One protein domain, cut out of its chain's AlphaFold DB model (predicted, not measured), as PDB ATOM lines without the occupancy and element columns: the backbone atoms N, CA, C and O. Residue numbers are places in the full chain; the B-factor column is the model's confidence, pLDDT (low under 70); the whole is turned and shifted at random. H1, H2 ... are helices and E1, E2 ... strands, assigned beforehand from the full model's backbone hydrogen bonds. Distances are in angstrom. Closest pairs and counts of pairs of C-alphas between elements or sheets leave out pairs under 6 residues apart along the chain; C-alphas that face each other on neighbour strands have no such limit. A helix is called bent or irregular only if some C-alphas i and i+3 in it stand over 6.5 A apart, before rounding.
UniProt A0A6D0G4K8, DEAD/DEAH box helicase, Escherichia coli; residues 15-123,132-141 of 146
ATOM      1  N   SER A  15      95.626 193.169 183.357       89.75
ATOM      2  CA  SER A  15      96.986 192.784 182.969       89.75
ATOM      3  C   SER A  15      97.060 191.364 182.391       89.75
ATOM      4  O   SER A  15      97.798 191.145 181.436       89.75
ATOM      5  N   GLU A  16      96.271 190.404 182.879       89.75
ATOM      6  CA  GLU A  16      96.223 189.052 182.308       89.75
ATOM      7  C   GLU A  16      95.625 189.051 180.896       89.75
ATOM      8  O   GLU A  16      96.120 188.315 180.037       89.75
ATOM      9  N   PHE A  17      94.644 189.921 180.614       92.31
ATOM     10  CA  PHE A  17      94.158 190.128 179.243       92.31
ATOM     11  C   PHE A  17      95.297 190.586 178.337       92.31
ATOM     12  O   PHE A  17      95.604 189.965 177.319       92.31
ATOM     13  N   ILE A  18      95.964 191.660 178.753       94.25
ATOM     14  CA  ILE A  18      97.040 192.296 177.998       94.25
ATOM     15  C   ILE A  18      98.179 191.305 177.741       94.25
ATOM     16  O   ILE A  18      98.669 191.193 176.618       94.25
ATOM     17  N   LYS A  19      98.569 190.534 178.760       93.44
ATOM     18  CA  LYS A  19      99.610 189.505 178.665       93.44
ATOM     19  C   LYS A  19      99.302 188.478 177.575       93.44
ATOM     20  O   LYS A  19     100.198 188.175 176.781       93.44
ATOM     21  N   ARG A  20      98.072 187.950 177.564       93.62
ATOM     22  CA  ARG A  20      97.648 186.824 176.716       93.62
ATOM     23  C   ARG A  20      97.310 187.231 175.290       93.62
ATOM     24  O   ARG A  20      97.630 186.484 174.374       93.62
ATOM     25  N   TYR A  21      96.671 188.384 175.112       95.00
ATOM     26  CA  TYR A  21      96.027 188.722 173.842       95.00
ATOM     27  C   TYR A  21      96.717 189.843 173.068       95.00
ATOM     28  O   TYR A  21      96.575 189.893 171.849       95.00
ATOM     29  N   LEU A  22      97.479 190.725 173.723       95.62
ATOM     30  CA  LEU A  22      98.189 191.790 173.012       95.62
ATOM     31  C   LEU A  22      99.589 191.320 172.581       95.62
ATOM     32  O   LEU A  22     100.287 190.694 173.382       95.62
ATOM     33  N   PRO A  23     100.039 191.589 171.343       95.31
ATOM     34  CA  PRO A  23     101.412 191.317 170.910       95.31
ATOM     35  C   PRO A  23     102.483 192.056 171.735       95.31
ATOM     36  O   PRO A  23     102.199 192.975 172.496       95.31
ATOM     37  N   GLN A  24     103.751 191.659 171.601       94.25
ATOM     38  CA  GLN A  24     104.848 192.464 172.152       94.25
ATOM     39  C   GLN A  24     104.981 193.779 171.377       94.25
ATOM     40  O   GLN A  24     104.795 193.796 170.162       94.25
ATOM     41  N   GLY A  25     105.310 194.867 172.073       94.69
ATOM     42  CA  GLY A  25     105.440 196.189 171.455       94.69
ATOM     43  C   GLY A  25     104.114 196.811 171.009       94.69
ATOM     44  O   GLY A  25     104.139 197.728 170.197       94.69
ATOM     45  N   THR A  26     102.970 196.335 171.523       97.06
ATOM     46  CA  THR A  26     101.666 196.988 171.312       97.06
ATOM     47  C   THR A  26     101.667 198.436 171.792       97.06
ATOM     48  O   THR A  26     100.991 199.270 171.196       97.06
ATOM     49  N   PHE A  27     102.425 198.740 172.849       96.94
ATOM     50  CA  PHE A  27     102.575 200.096 173.360       96.94
ATOM     51  C   PHE A  27     103.959 200.652 173.031       96.94
ATOM     52  O   PHE A  27     104.971 199.957 173.116       96.94
ATOM     53  N   ASP A  28     104.024 201.940 172.720       97.88
ATOM     54  CA  ASP A  28     105.293 202.600 172.393       97.88
ATOM     55  C   ASP A  28     106.008 203.101 173.637       97.88
ATOM     56  O   ASP A  28     107.229 202.987 173.761       97.88
ATOM     57  N   LEU A  29     105.224 203.620 174.576       97.44
ATOM     58  CA  LEU A  29     105.690 204.177 175.826       97.44
ATOM     59  C   LEU A  29     104.709 203.809 176.938       97.44
ATOM     60  O   LEU A  29     103.523 204.110 176.848       97.44
ATOM     61  N   LEU A  30     105.229 203.196 177.995       97.50
ATOM     62  CA  LEU A  30     104.571 203.116 179.291       97.50
ATOM     63  C   LEU A  30     105.091 204.253 180.169       97.50
ATOM     64  O   LEU A  30     106.301 204.374 180.348       97.50
ATOM     65  N   ILE A  31     104.192 205.047 180.745       97.62
ATOM     66  CA  ILE A  31     104.518 206.006 181.803       97.62
ATOM     67  C   ILE A  31     103.900 205.468 183.092       97.62
ATOM     68  O   ILE A  31     102.683 205.319 183.169       97.62
ATOM     69  N   ALA A  32     104.737 205.133 184.068       95.69
ATOM     70  CA  ALA A  32     104.305 204.695 185.389       95.69
ATOM     71  C   ALA A  32     104.565 205.830 186.380       95.69
ATOM     72  O   ALA A  32     105.722 206.103 186.703       95.69
ATOM     73  N   ASP A  33     103.496 206.499 186.801       95.50
ATOM     74  CA  ASP A  33     103.549 207.536 187.831       95.50
ATOM     75  C   ASP A  33     103.569 206.922 189.236       95.50
ATOM     76  O   ASP A  33     103.148 205.779 189.413       95.50
ATOM     77  N   GLU A  34     104.131 207.652 190.197       93.88
ATOM     78  CA  GLU A  34     104.452 207.175 191.550       93.88
ATOM     79  C   GLU A  34     105.041 205.759 191.576       93.88
ATOM     80  O   GLU A  34     104.648 204.874 192.338       93.88
ATOM     81  N   ALA A  35     106.041 205.537 190.719       93.38
ATOM     82  CA  ALA A  35     106.581 204.216 190.436       93.38
ATOM     83  C   ALA A  35     107.050 203.457 191.688       93.38
ATOM     84  O   ALA A  35     107.078 202.226 191.684       93.38
ATOM     85  N   HIS A  36     107.388 204.167 192.768       91.25
ATOM     86  CA  HIS A  36     107.755 203.573 194.046       91.25
ATOM     87  C   HIS A  36     106.659 202.665 194.640       91.25
ATOM     88  O   HIS A  36     106.983 201.737 195.381       91.25
ATOM     89  N   GLU A  37     105.383 202.829 194.281       91.94
ATOM     90  CA  GLU A  37     104.302 201.930 194.708       91.94
ATOM     91  C   GLU A  37     104.428 200.514 194.112       91.94
ATOM     92  O   GLU A  37     103.978 199.519 194.696       91.94
ATOM     93  N   TYR A  38     105.105 200.371 192.969       91.50
ATOM     94  CA  TYR A  38     105.266 199.094 192.267       91.50
ATOM     95  C   TYR A  38     106.473 198.279 192.745       91.50
ATOM     96  O   TYR A  38     106.727 197.187 192.232       91.50
ATOM     97  N   LYS A  39     107.224 198.760 193.740       89.38
ATOM     98  CA  LYS A  39     108.500 198.161 194.165       89.38
ATOM     99  C   LYS A  39     108.396 196.762 194.756       89.38
ATOM    100  O   LYS A  39     109.342 195.986 194.693       89.38
ATOM    101  N   ASN A  40     107.247 196.397 195.310       86.19
ATOM    102  CA  ASN A  40     107.100 195.095 195.948       86.19
ATOM    103  C   ASN A  40     107.046 193.975 194.892       86.19
ATOM    104  O   ASN A  40     106.185 193.974 194.012       86.19
ATOM    105  N   GLY A  41     107.961 193.004 194.973       81.81
ATOM    106  CA  GLY A  41     108.048 191.865 194.054       81.81
ATOM    107  C   GLY A  41     106.763 191.030 193.977       81.81
ATOM    108  O   GLY A  41     106.400 190.572 192.898       81.81
ATOM    109  N   GLY A  42     106.049 190.872 195.094       83.94
ATOM    110  CA  GLY A  42     104.849 190.035 195.184       83.94
ATOM    111  C   GLY A  42     103.519 190.773 195.009       83.94
ATOM    112  O   GLY A  42     102.474 190.131 195.073       83.94
ATOM    113  N   SER A  43     103.515 192.099 194.826       89.00
ATOM    114  CA  SER A  43     102.257 192.850 194.744       89.00
ATOM    115  C   SER A  43     101.574 192.678 193.386       89.00
ATOM    116  O   SER A  43     102.227 192.682 192.340       89.00
ATOM    117  N   ALA A  44     100.240 192.591 193.392       89.00
ATOM    118  CA  ALA A  44      99.443 192.509 192.166       89.00
ATOM    119  C   ALA A  44      99.706 193.704 191.232       89.00
ATOM    120  O   ALA A  44      99.902 193.523 190.033       89.00
ATOM    121  N   GLN A  45      99.809 194.914 191.793       91.12
ATOM    122  CA  GLN A  45     100.120 196.125 191.030       91.12
ATOM    123  C   GLN A  45     101.516 196.095 190.395       91.12
ATOM    124  O   GLN A  45     101.665 196.438 189.225       91.12
ATOM    125  N   GLY A  46     102.536 195.616 191.116       92.19
ATOM    126  CA  GLY A  46     103.884 195.481 190.568       92.19
ATOM    127  C   GLY A  46     103.945 194.434 189.456       92.19
ATOM    128  O   GLY A  46     104.629 194.625 188.452       92.19
ATOM    129  N   GLN A  47     103.202 193.333 189.590       90.94
ATOM    130  CA  GLN A  47     103.082 192.335 188.524       90.94
ATOM    131  C   GLN A  47     102.368 192.902 187.290       90.94
ATOM    132  O   GLN A  47     102.857 192.732 186.173       90.94
ATOM    133  N   ALA A  48     101.273 193.641 187.479       93.56
ATOM    134  CA  ALA A  48     100.566 194.311 186.390       93.56
ATOM    135  C   ALA A  48     101.469 195.313 185.648       93.56
ATOM    136  O   ALA A  48     101.549 195.266 184.421       93.56
ATOM    137  N   MET A  49     102.214 196.145 186.379       95.19
ATOM    138  CA  MET A  49     103.192 197.076 185.810       95.19
ATOM    139  C   MET A  49     104.275 196.344 185.001       95.19
ATOM    140  O   MET A  49     104.592 196.763 183.891       95.19
ATOM    141  N   GLY A  50     104.788 195.213 185.496       94.44
ATOM    142  CA  GLY A  50     105.750 194.386 184.758       94.44
ATOM    143  C   GLY A  50     105.191 193.816 183.450       94.44
ATOM    144  O   GLY A  50     105.889 193.789 182.438       94.44
ATOM    145  N   VAL A  51     103.920 193.404 183.436       94.94
ATOM    146  CA  VAL A  51     103.243 192.952 182.208       94.94
ATOM    147  C   VAL A  51     103.105 194.088 181.199       94.94
ATOM    148  O   VAL A  51     103.406 193.893 180.022       94.94
ATOM    149  N   LEU A  52     102.669 195.269 181.646       95.75
ATOM    150  CA  LEU A  52     102.546 196.446 180.786       95.75
ATOM    151  C   LEU A  52     103.908 196.856 180.216       95.75
ATOM    152  O   LEU A  52     104.020 197.080 179.014       95.75
ATOM    153  N   ALA A  53     104.944 196.879 181.059       96.31
ATOM    154  CA  ALA A  53     106.305 197.225 180.662       96.31
ATOM    155  C   ALA A  53     106.850 196.248 179.616       96.31
ATOM    156  O   ALA A  53     107.455 196.675 178.639       96.31
ATOM    157  N   ALA A  54     106.568 194.948 179.757       94.75
ATOM    158  CA  ALA A  54     106.964 193.949 178.768       94.75
ATOM    159  C   ALA A  54     106.305 194.182 177.398       94.75
ATOM    160  O   ALA A  54     106.940 193.957 176.373       94.75
ATOM    161  N   LYS A  55     105.051 194.656 177.374       96.19
ATOM    162  CA  LYS A  55     104.309 194.969 176.141       96.19
ATOM    163  C   LYS A  55     104.658 196.341 175.554       96.19
ATOM    164  O   LYS A  55     104.182 196.650 174.459       96.19
ATOM    165  N   ALA A  56     105.464 197.145 176.249       97.12
ATOM    166  CA  ALA A  56     105.869 198.478 175.829       97.12
ATOM    167  C   ALA A  56     107.282 198.494 175.224       97.12
ATOM    168  O   ALA A  56     108.179 197.788 175.679       97.12
ATOM    169  N   ARG A  57     107.512 199.336 174.209       95.44
ATOM    170  CA  ARG A  57     108.849 199.528 173.615       95.44
ATOM    171  C   ARG A  57     109.784 200.313 174.538       95.44
ATOM    172  O   ARG A  57     110.990 200.079 174.541       95.44
ATOM    173  N   LYS A  58     109.234 201.258 175.305       95.75
ATOM    174  CA  LYS A  58     109.945 202.064 176.303       95.75
ATOM    175  C   LYS A  58     109.104 202.191 177.569       95.75
ATOM    176  O   LYS A  58     107.883 202.275 177.488       95.75
ATOM    177  N   THR A  59     109.767 202.261 178.719       97.06
ATOM    178  CA  THR A  59     109.125 202.495 180.017       97.06
ATOM    179  C   THR A  59     109.778 203.698 180.691       97.06
ATOM    180  O   THR A  59     110.998 203.735 180.837       97.06
ATOM    181  N   LEU A  60     108.967 204.676 181.089       96.31
ATOM    182  CA  LEU A  60     109.349 205.852 181.861       96.31
ATOM    183  C   LEU A  60     108.744 205.736 183.261       96.31
ATOM    184  O   LEU A  60     107.528 205.633 183.407       96.31
ATOM    185  N   LEU A  61     109.602 205.745 184.279       95.44
ATOM    186  CA  LEU A  61     109.191 205.733 185.681       95.44
ATOM    187  C   LEU A  61     109.260 207.154 186.228       95.44
ATOM    188  O   LEU A  61     110.320 207.777 186.171       95.44
ATOM    189  N   LEU A  62     108.144 207.648 186.755       95.31
ATOM    190  CA  LEU A  62     108.049 208.929 187.443       95.31
ATOM    191  C   LEU A  62     107.785 208.650 188.920       95.31
ATOM    192  O   LEU A  62     107.004 207.766 189.255       95.31
ATOM    193  N   THR A  63     108.480 209.345 189.813       92.44
ATOM    194  CA  THR A  63     108.250 209.213 191.254       92.44
ATOM    195  C   THR A  63     108.758 210.450 191.978       92.44
ATOM    196  O   THR A  63     109.827 210.965 191.641       92.44
ATOM    197  N   GLY A  64     108.018 210.916 192.987       89.62
ATOM    198  CA  GLY A  64     108.482 211.986 193.878       89.62
ATOM    199  C   GLY A  64     109.509 211.501 194.907       89.62
ATOM    200  O   GLY A  64     110.307 212.284 195.421       89.62
ATOM    201  N   THR A  65     109.527 210.196 195.189       84.19
ATOM    202  CA  THR A  65     110.463 209.568 196.129       84.19
ATOM    203  C   THR A  65     111.130 208.357 195.489       84.19
ATOM    204  O   THR A  65     110.476 207.473 194.940       84.19
ATOM    205  N   LEU A  66     112.464 208.319 195.510       77.44
ATOM    206  CA  LEU A  66     113.211 207.280 194.800       77.44
ATOM    207  C   LEU A  66     113.078 205.904 195.475       77.44
ATOM    208  O   LEU A  66     112.916 204.894 194.800       77.44
ATOM    209  N   MET A  67     113.157 205.859 196.806       80.25
ATOM    210  CA  MET A  67     113.122 204.621 197.587       80.25
ATOM    211  C   MET A  67     112.621 204.886 199.011       80.25
ATOM    212  O   MET A  67     112.779 205.985 199.535       80.25
ATOM    213  N   GLY A  68     112.098 203.853 199.674       77.69
ATOM    214  CA  GLY A  68     111.723 203.860 201.094       77.69
ATOM    215  C   GLY A  68     112.908 203.635 202.040       77.69
ATOM    216  O   GLY A  68     112.719 203.177 203.164       77.69
ATOM    217  N   GLY A  69     114.123 203.930 201.579       78.75
ATOM    218  CA  GLY A  69     115.352 203.863 202.362       78.75
ATOM    219  C   GLY A  69     116.125 202.550 202.270       78.75
ATOM    220  O   GLY A  69     117.169 202.466 202.902       78.75
ATOM    221  N   TYR A  70     115.682 201.554 201.497       84.94
ATOM    222  CA  TYR A  70     116.423 200.302 201.295       84.94
ATOM    223  C   TYR A  70     116.738 200.080 199.817       84.94
ATOM    224  O   TYR A  70     115.891 200.315 198.958       84.94
ATOM    225  N   GLY A  71     117.941 199.593 199.508       81.88
ATOM    226  CA  GLY A  71     118.353 199.405 198.116       81.88
ATOM    227  C   GLY A  71     117.522 198.394 197.318       81.88
ATOM    228  O   GLY A  71     117.400 198.523 196.101       81.88
ATOM    229  N   ASP A  72     116.877 197.428 197.971       84.06
ATOM    230  CA  ASP A  72     116.038 196.431 197.303       84.06
ATOM    231  C   ASP A  72     114.704 196.999 196.814       84.06
ATOM    232  O   ASP A  72     114.074 196.386 195.950       84.06
ATOM    233  N   ASP A  73     114.314 198.187 197.286       86.38
ATOM    234  CA  ASP A  73     113.167 198.922 196.751       86.38
ATOM    235  C   ASP A  73     113.332 199.221 195.253       86.38
ATOM    236  O   ASP A  73     112.354 199.261 194.507       86.38
ATOM    237  N   LEU A  74     114.568 199.395 194.779       91.19
ATOM    238  CA  LEU A  74     114.840 199.674 193.371       91.19
ATOM    239  C   LEU A  74     114.941 198.407 192.529       91.19
ATOM    240  O   LEU A  74     114.569 198.426 191.357       91.19
ATOM    241  N   PHE A  75     115.391 197.294 193.111       92.69
ATOM    242  CA  PHE A  75     115.683 196.070 192.367       92.69
ATOM    243  C   PHE A  75     114.501 195.617 191.500       92.69
ATOM    244  O   PHE A  75     114.630 195.435 190.290       92.69
ATOM    245  N   HIS A  76     113.326 195.464 192.106       91.19
ATOM    246  CA  HIS A  76     112.159 194.972 191.383       91.19
ATOM    247  C   HIS A  76     111.553 196.019 190.434       91.19
ATOM    248  O   HIS A  76     110.888 195.637 189.472       91.19
ATOM    249  N   LEU A  77     111.755 197.321 190.669       93.12
ATOM    250  CA  LEU A  77     111.346 198.370 189.724       93.12
ATOM    251  C   LEU A  77     112.207 198.330 188.466       93.12
ATOM    252  O   LEU A  77     111.686 198.264 187.352       93.12
ATOM    253  N   LEU A  78     113.525 198.286 188.657       94.12
ATOM    254  CA  LEU A  78     114.495 198.214 187.573       94.12
ATOM    255  C   LEU A  78     114.328 196.928 186.767       94.12
ATOM    256  O   LEU A  78     114.332 196.977 185.543       94.12
ATOM    257  N   PHE A  79     114.078 195.791 187.420       93.62
ATOM    258  CA  PHE A  79     113.853 194.532 186.708       93.62
ATOM    259  C   PHE A  79     112.599 194.538 185.833       93.62
ATOM    260  O   PHE A  79     112.558 193.859 184.811       93.62
ATOM    261  N   ARG A  80     111.571 195.301 186.210       92.19
ATOM    262  CA  ARG A  80     110.345 195.430 185.412       92.19
ATOM    263  C   ARG A  80     110.521 196.381 184.240       92.19
ATOM    264  O   ARG A  80     110.061 196.071 183.148       92.19
ATOM    265  N   ALA A  81     111.181 197.517 184.459       94.06
ATOM    266  CA  ALA A  81     111.356 198.538 183.430       94.06
ATOM    267  C   ALA A  81     112.503 198.225 182.454       94.06
ATOM    268  O   ALA A  81     112.412 198.552 181.273       94.06
ATOM    269  N   LEU A  82     113.578 197.600 182.941       94.81
ATOM    270  CA  LEU A  82     114.832 197.365 182.220       94.81
ATOM    271  C   LEU A  82     115.346 195.915 182.402       94.81
ATOM    272  O   LEU A  82     116.515 195.719 182.744       94.81
ATOM    273  N   PRO A  83     114.525 194.873 182.151       93.00
ATOM    274  CA  PRO A  83     114.915 193.480 182.399       93.00
ATOM    275  C   PRO A  83     116.178 193.065 181.634       93.00
ATOM    276  O   PRO A  83     117.010 192.343 182.174       93.00
ATOM    277  N   GLY A  84     116.345 193.541 180.394       93.56
ATOM    278  CA  GLY A  84     117.533 193.256 179.583       93.56
ATOM    279  C   GLY A  84     118.819 193.753 180.242       93.56
ATOM    280  O   GLY A  84     119.749 192.974 180.412       93.56
ATOM    281  N   ARG A  85     118.826 195.008 180.714       95.38
ATOM    282  CA  ARG A  85     119.979 195.601 181.410       95.38
ATOM    283  C   ARG A  85     120.295 194.875 182.710       95.38
ATOM    284  O   ARG A  85     121.430 194.487 182.923       95.38
ATOM    285  N   MET A  86     119.281 194.577 183.518       95.75
ATOM    286  CA  MET A  86     119.488 193.841 184.769       95.75
ATOM    287  C   MET A  86     120.106 192.450 184.537       95.75
ATOM    288  O   MET A  86     120.932 191.996 185.325       95.75
ATOM    289  N   ILE A  87     119.730 191.768 183.448       95.69
ATOM    290  CA  ILE A  87     120.302 190.466 183.064       95.69
ATOM    291  C   ILE A  87     121.733 190.605 182.517       95.69
ATOM    292  O   ILE A  87     122.560 189.720 182.776       95.69
ATOM    293  N   GLU A  88     122.009 191.666 181.752       96.31
ATOM    294  CA  GLU A  88     123.350 192.039 181.270       96.31
ATOM    295  C   GLU A  88     124.297 192.320 182.444       96.31
ATOM    296  O   GLU A  88     125.411 191.803 182.452       96.31
ATOM    297  N   ASP A  89     123.807 193.006 183.478       95.12
ATOM    298  CA  ASP A  89     124.538 193.324 184.714       95.12
ATOM    299  C   ASP A  89     124.718 192.105 185.647       95.12
ATOM    300  O   ASP A  89     125.332 192.197 186.705       95.12
ATOM    301  N   GLY A  90     124.206 190.929 185.265       95.75
ATOM    302  CA  GLY A  90     124.410 189.668 185.989       95.75
ATOM    303  C   GLY A  90     123.324 189.321 187.011       95.75
ATOM    304  O   GLY A  90     123.352 188.231 187.594       95.75
ATOM    305  N   TYR A  91     122.308 190.166 187.185       95.19
ATOM    306  CA  TYR A  91     121.177 189.892 188.068       95.19
ATOM    307  C   TYR A  91     120.200 188.927 187.393       95.19
ATOM    308  O   TYR A  91     119.254 189.326 186.724       95.19
ATOM    309  N   ARG A  92     120.427 187.617 187.530       94.75
ATOM    310  CA  ARG A  92     119.638 186.598 186.818       94.75
ATOM    311  C   ARG A  92     118.687 185.825 187.736       94.75
ATOM    312  O   ARG A  92     119.116 185.375 188.801       94.75
ATOM    313  N   PRO A  93     117.421 185.616 187.319       91.12
ATOM    314  CA  PRO A  93     116.539 184.672 187.989       91.12
ATOM    315  C   PRO A  93     117.147 183.265 187.977       91.12
ATOM    316  O   PRO A  93     117.881 182.897 187.056       91.12
ATOM    317  N   THR A  94     116.807 182.456 188.975       92.06
ATOM    318  CA  THR A  94     117.150 181.029 188.976       92.06
ATOM    319  C   THR A  94     116.402 180.278 187.869       92.06
ATOM    320  O   THR A  94     115.437 180.782 187.292       92.06
ATOM    321  N   THR A  95     116.770 179.015 187.627       87.75
ATOM    322  CA  THR A  95     116.034 178.120 186.713       87.75
ATOM    323  C   THR A  95     114.554 177.975 187.091       87.75
ATOM    324  O   THR A  95     113.711 177.803 186.219       87.75
ATOM    325  N   SER A  96     114.223 178.098 188.381       88.81
ATOM    326  CA  SER A  96     112.846 178.093 188.895       88.81
ATOM    327  C   SER A  96     112.129 179.449 188.800       88.81
ATOM    328  O   SER A  96     110.996 179.570 189.253       88.81
ATOM    329  N   GLY A  97     112.773 180.482 188.249       85.12
ATOM    330  CA  GLY A  97     112.229 181.838 188.153       85.12
ATOM    331  C   GLY A  97     112.315 182.651 189.448       85.12
ATOM    332  O   GLY A  97     111.773 183.753 189.514       85.12
ATOM    333  N   SER A  98     112.996 182.145 190.482       88.69
ATOM    334  CA  SER A  98     113.180 182.886 191.730       88.69
ATOM    335  C   SER A  98     114.131 184.060 191.526       88.69
ATOM    336  O   SER A  98     115.224 183.915 190.979       88.69
ATOM    337  N   MET A  99     113.726 185.220 192.035       90.44
ATOM    338  CA  MET A  99     114.508 186.455 191.996       90.44
ATOM    339  C   MET A  99     115.378 186.657 193.238       90.44
ATOM    340  O   MET A  99     116.119 187.632 193.310       90.44
ATOM    341  N   THR A 100     115.303 185.760 194.224       90.38
ATOM    342  CA  THR A 100     115.942 185.949 195.534       90.38
ATOM    343  C   THR A 100     117.460 186.092 195.424       90.38
ATOM    344  O   THR A 100     118.039 186.982 196.041       90.38
ATOM    345  N   SER A 101     118.116 185.252 194.618       91.69
ATOM    346  CA  SER A 101     119.569 185.317 194.408       91.69
ATOM    347  C   SER A 101     119.994 186.604 193.703       91.69
ATOM    348  O   SER A 101     120.965 187.229 194.123       91.69
ATOM    349  N   ALA A 102     119.248 187.020 192.677       93.44
ATOM    350  CA  ALA A 102     119.486 188.255 191.937       93.44
ATOM    351  C   ALA A 102     119.287 189.495 192.816       93.44
ATOM    352  O   ALA A 102     120.143 190.372 192.831       93.44
ATOM    353  N   ALA A 103     118.214 189.530 193.611       91.94
ATOM    354  CA  ALA A 103     117.956 190.605 194.564       91.94
ATOM    355  C   ALA A 103     119.068 190.700 195.618       91.94
ATOM    356  O   ALA A 103     119.504 191.791 195.966       91.94
ATOM    357  N   MET A 104     119.563 189.558 196.112       91.00
ATOM    358  CA  MET A 104     120.689 189.524 197.050       91.00
ATOM    359  C   MET A 104     122.010 189.967 196.414       91.00
ATOM    360  O   MET A 104     122.819 190.583 197.101       91.00
ATOM    361  N   ALA A 105     122.249 189.649 195.139       92.69
ATOM    362  CA  ALA A 105     123.410 190.148 194.402       92.69
ATOM    363  C   ALA A 105     123.327 191.670 194.229       92.69
ATOM    364  O   ALA A 105     124.225 192.373 194.672       92.69
ATOM    365  N   PHE A 106     122.188 192.178 193.757       92.94
ATOM    366  CA  PHE A 106     121.936 193.615 193.652       92.94
ATOM    367  C   PHE A 106     122.123 194.338 194.992       92.94
ATOM    368  O   PHE A 106     122.737 195.397 195.057       92.94
ATOM    369  N   MET A 107     121.641 193.748 196.089       91.81
ATOM    370  CA  MET A 107     121.836 194.301 197.431       91.81
ATOM    371  C   MET A 107     123.293 194.314 197.887       91.81
ATOM    372  O   MET A 107     123.649 195.188 198.669       91.81
ATOM    373  N   ARG A 108     124.126 193.368 197.443       90.25
ATOM    374  CA  ARG A 108     125.567 193.388 197.731       90.25
ATOM    375  C   ARG A 108     126.284 194.505 196.982       90.25
ATOM    376  O   ARG A 108     127.218 195.073 197.535       90.25
ATOM    377  N   ASP A 109     125.840 194.800 195.766       91.31
ATOM    378  CA  ASP A 109     126.512 195.757 194.888       91.31
ATOM    379  C   ASP A 109     126.036 197.200 195.126       91.31
ATOM    380  O   ASP A 109     126.818 198.143 195.001       91.31
ATOM    381  N   HIS A 110     124.765 197.382 195.500       90.56
ATOM    382  CA  HIS A 110     124.125 198.702 195.573       90.56
ATOM    383  C   HIS A 110     123.420 199.011 196.899       90.56
ATOM    384  O   HIS A 110     123.049 200.162 197.143       90.56
ATOM    385  N   GLY A 111     123.183 198.003 197.738       90.19
ATOM    386  CA  GLY A 111     122.494 198.155 199.016       90.19
ATOM    387  C   GLY A 111     123.436 198.100 200.214       90.19
ATOM    388  O   GLY A 111     124.648 197.952 200.087       90.19
ATOM    389  N   VAL A 112     122.847 198.169 201.409       89.00
ATOM    390  CA  VAL A 112     123.569 197.971 202.670       89.00
ATOM    391  C   VAL A 112     123.140 196.647 203.294       89.00
ATOM    392  O   VAL A 112     121.953 196.388 203.522       89.00
ATOM    393  N   LEU A 113     124.122 195.798 203.586       88.25
ATOM    394  CA  LEU A 113     123.938 194.535 204.291       88.25
ATOM    395  C   LEU A 113     124.648 194.600 205.643       88.25
ATOM    396  O   LEU A 113     125.780 195.067 205.743       88.25
ATOM    397  N   LYS A 114     123.974 194.124 206.688       86.75
ATOM    398  CA  LYS A 114     124.508 194.016 208.045       86.75
ATOM    399  C   LYS A 114     124.615 192.550 208.428       86.75
ATOM    400  O   LYS A 114     123.605 191.848 208.461       86.75
ATOM    401  N   ASP A 115     125.811 192.114 208.794       87.81
ATOM    402  CA  ASP A 115     126.019 190.792 209.375       87.81
ATOM    403  C   ASP A 115     125.817 190.840 210.889       87.81
ATOM    404  O   ASP A 115     126.416 191.644 211.607       87.81
ATOM    405  N   ILE A 116     124.916 189.992 211.379       85.44
ATOM    406  CA  ILE A 116     124.639 189.812 212.799       85.44
ATOM    407  C   ILE A 116     125.303 188.511 213.235       85.44
ATOM    408  O   ILE A 116     124.898 187.426 212.812       85.44
ATOM    409  N   TYR A 117     126.301 188.636 214.102       86.31
ATOM    410  CA  TYR A 117     126.970 187.520 214.755       86.31
ATOM    411  C   TYR A 117     126.255 187.224 216.073       86.31
ATOM    412  O   TYR A 117     126.079 188.114 216.902       86.31
ATOM    413  N   SER A 118     125.820 185.981 216.257       82.69
ATOM    414  CA  SER A 118     125.258 185.500 217.517       82.69
ATOM    415  C   SER A 118     126.085 184.322 218.005       82.69
ATOM    416  O   SER A 118     126.168 183.285 217.336       82.69
ATOM    417  N   GLU A 119     126.720 184.506 219.158       80.31
ATOM    418  CA  GLU A 119     127.470 183.474 219.857       80.31
ATOM    419  C   GLU A 119     126.593 182.860 220.944       80.31
ATOM    420  O   GLU A 119     126.049 183.551 221.804       80.31
ATOM    421  N   SER A 120     126.469 181.538 220.918       73.94
ATOM    422  CA  SER A 120     125.850 180.780 222.001       73.94
ATOM    423  C   SER A 120     126.888 179.848 222.607       73.94
ATOM    424  O   SER A 120     127.603 179.127 221.905       73.94
ATOM    425  N   THR A 121     126.982 179.877 223.933       63.19
ATOM    426  CA  THR A 121     127.781 178.900 224.672       63.19
ATOM    427  C   THR A 121     126.930 177.643 224.823       63.19
ATOM    428  O   THR A 121     125.849 177.703 225.406       63.19
ATOM    429  N   GLY A 122     127.368 176.519 224.252       63.59
ATOM    430  CA  GLY A 122     126.666 175.243 224.411       63.59
ATOM    431  C   GLY A 122     126.725 174.725 225.853       63.59
ATOM    432  O   GLY A 122     127.561 175.159 226.650       63.59
ATOM    433  N   THR A 123     125.864 173.762 226.195       56.72
ATOM    434  CA  THR A 123     125.967 173.014 227.457       56.72
ATOM    435  C   THR A 123     127.339 172.348 227.554       56.72
ATOM    436  O   THR A 123     127.730 171.567 226.688       56.72
ATOM    437  N   LYS A 132     129.380 178.010 219.739       71.50
ATOM    438  CA  LYS A 132     128.649 178.000 218.468       71.50
ATOM    439  C   LYS A 132     128.434 179.438 218.013       71.50
ATOM    440  O   LYS A 132     127.652 180.168 218.622       71.50
ATOM    441  N   VAL A 133     129.104 179.818 216.929       79.19
ATOM    442  CA  VAL A 133     128.908 181.107 216.257       79.19
ATOM    443  C   VAL A 133     127.917 180.916 215.111       79.19
ATOM    444  O   VAL A 133     128.057 179.999 214.304       79.19
ATOM    445  N   SER A 134     126.901 181.769 215.045       80.69
ATOM    446  CA  SER A 134     125.950 181.837 213.933       80.69
ATOM    447  C   SER A 134     125.982 183.225 213.304       80.69
ATOM    448  O   SER A 134     126.067 184.223 214.018       80.69
ATOM    449  N   VAL A 135     125.935 183.289 211.972       83.12
ATOM    450  CA  VAL A 135     125.959 184.543 211.206       83.12
ATOM    451  C   VAL A 135     124.652 184.667 210.440       83.12
ATOM    452  O   VAL A 135     124.252 183.746 209.727       83.12
ATOM    453  N   ARG A 136     123.979 185.808 210.586       83.88
ATOM    454  CA  ARG A 136     122.779 186.154 209.824       83.88
ATOM    455  C   ARG A 136     122.969 187.508 209.157       83.88
ATOM    456  O   ARG A 136     123.047 188.521 209.844       83.88
ATOM    457  N   THR A 137     122.952 187.530 207.832       84.00
ATOM    458  CA  THR A 137     122.945 188.772 207.055       84.00
ATOM    459  C   THR A 137     121.524 189.331 206.977       84.00
ATOM    460  O   THR A 137     120.583 188.615 206.621       84.00
ATOM    461  N   VAL A 138     121.349 190.608 207.309       85.94
ATOM    462  CA  VAL A 138     120.080 191.338 207.198       85.94
ATOM    463  C   VAL A 138     120.255 192.596 206.350       85.94
ATOM    464  O   VAL A 138     121.338 193.173 206.291       85.94
ATOM    465  N   LYS A 139     119.179 193.028 205.690       86.81
ATOM    466  CA  LYS A 139     119.150 194.291 204.943       86.81
ATOM    467  C   LYS A 139     119.160 195.461 205.925       86.81
ATOM    468  O   LYS A 139     118.491 195.394 206.956       86.81
ATOM    469  N   ALA A 140     119.896 196.516 205.602       85.38
ATOM    470  CA  ALA A 140     119.933 197.750 206.375       85.38
ATOM    471  C   ALA A 140     119.520 198.946 205.501       85.38
ATOM    472  O   ALA A 140     119.621 198.858 204.273       85.38
ATOM    473  N   PRO A 141     119.048 200.048 206.112       86.12
ATOM    474  CA  PRO A 141     118.764 201.269 205.376       86.12
ATOM    475  C   PRO A 141     120.023 201.814 204.699       86.12
ATOM    476  O   PRO A 141     121.102 201.821 205.294       86.12
TER     477      PRO A 141
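Overview. This is residues 15 to 123 and 132 to 141 of the 146 residues of the protein "DEAD/DEAH box helicase" of Escherichia coli (UniProt A0A6D0G4K8). A body of short helices, with a small pair of parallel strands, E1 and E2, at one end, gives off a long arm of two antiparallel strands, E3 and E4, at the opposite end. In the middle of the body lies H4; H2 and H3 pack on it, H1 packs on H3, and H6 meets H4 crosswise and leads directly into the arm. The printed part has 119 residues, with six named helices and four named strands in the order H1 E1 H2 H3 E2 H4 H5 H6 E3 E4; the class is mixed, helices and strands, and there are two separate sheets of two strands each. The whole is loose, with a radius of gyration of the C-alphas of 17.5 A, and elongated, spanning 65 by 34 by 26 A.

Arrangement. Begin at H1, residues 15 to 21, and look ahead to H3, residues 44 to 55: they touch, with the C-alphas of Ser 15 and Ala 48 closest at 5.2 A, and run the same way at a shallow tilt of 33 degrees, only just short of steep. Next come E1, residues 27 to 32, and its parallel neighbour E2, residues 56 to 61, at 17 degrees; look for N 30 and O 58 at 2.9 A and N 60 and O 30 at 2.8 A, both within hydrogen-bond range. With H2, residues 35 to 39, and H3 between them, they form a strand-helix-strand unit, two parallel neighbour strands joined through helices, and its crossover is right-handed. H3 touches H2 with residues 45 to 49 alone; the closest C-alphas are those of Tyr 38 and Gly 46, 4.2 A apart. H4, residues 72 to 81, touches H2, with the C-alphas of Lys 39 and Leu 77 closest at 5.3 A. H3 touches H4 with residues 49 to 54 alone, the C-alphas of Gly 50 and Arg 80 closest at 4.8 A, the same way at a steep tilt of 36 degrees, only just steep. H5, residues 83 to 88, is close to H4 but not clearly touching: the closest C-alphas, of Phe 79 and Met 86, are 6.0 A apart. H6, residues 100 to 110, touches H4, with the C-alphas of Asp 72 and Met 107 closest at 6.2 A, and is only just about perpendicular to it at 71 degrees; H5 and H6 are apart. E3, residues 111 to 121, and E4, residues 132 to 141, are antiparallel neighbours at 155 degrees, with N 116 and O 136 at 2.8 A and N 134 and O 118 at 2.8 A within hydrogen-bond range. Every O i to N i+4 pair is within hydrogen-bond range in H1, H3, H5 and H6; H4 has 4 of 6, and H2 has 0 of 1, beside 2 of 2 O i to N i+3 pairs.

Along the chain. Find C-alpha 15 at (96.986, 192.784, 182.969), where H1 begins. E1 is 13.0 A long and E2 12.7 A, with H3, 16.9 A, directly before E2. Look for C-alpha 72 at (116.038, 196.431, 197.303), from which H4 runs 14.8 A; it is only just irregular, with C-alphas 73 and 76 at 6.7 A. H6 is 15.2 A long, and E3 follows it for 32.5 A. E4 runs 28.5 A, to C-alpha 141 at (118.764, 201.269, 205.376).

Size, cuts and confidence. The two C-alphas farthest apart, those of Asp 28 and Thr 123, are 65.8 A apart. Residues 124 to 131 are not printed, and C-alphas 123 and 132 are 10.6 A apart across the cut. The link from H5 to H6, with 11 residues, is long. The mean pLDDT of the printed part is 89.8; residues 121 to 123 are under 70.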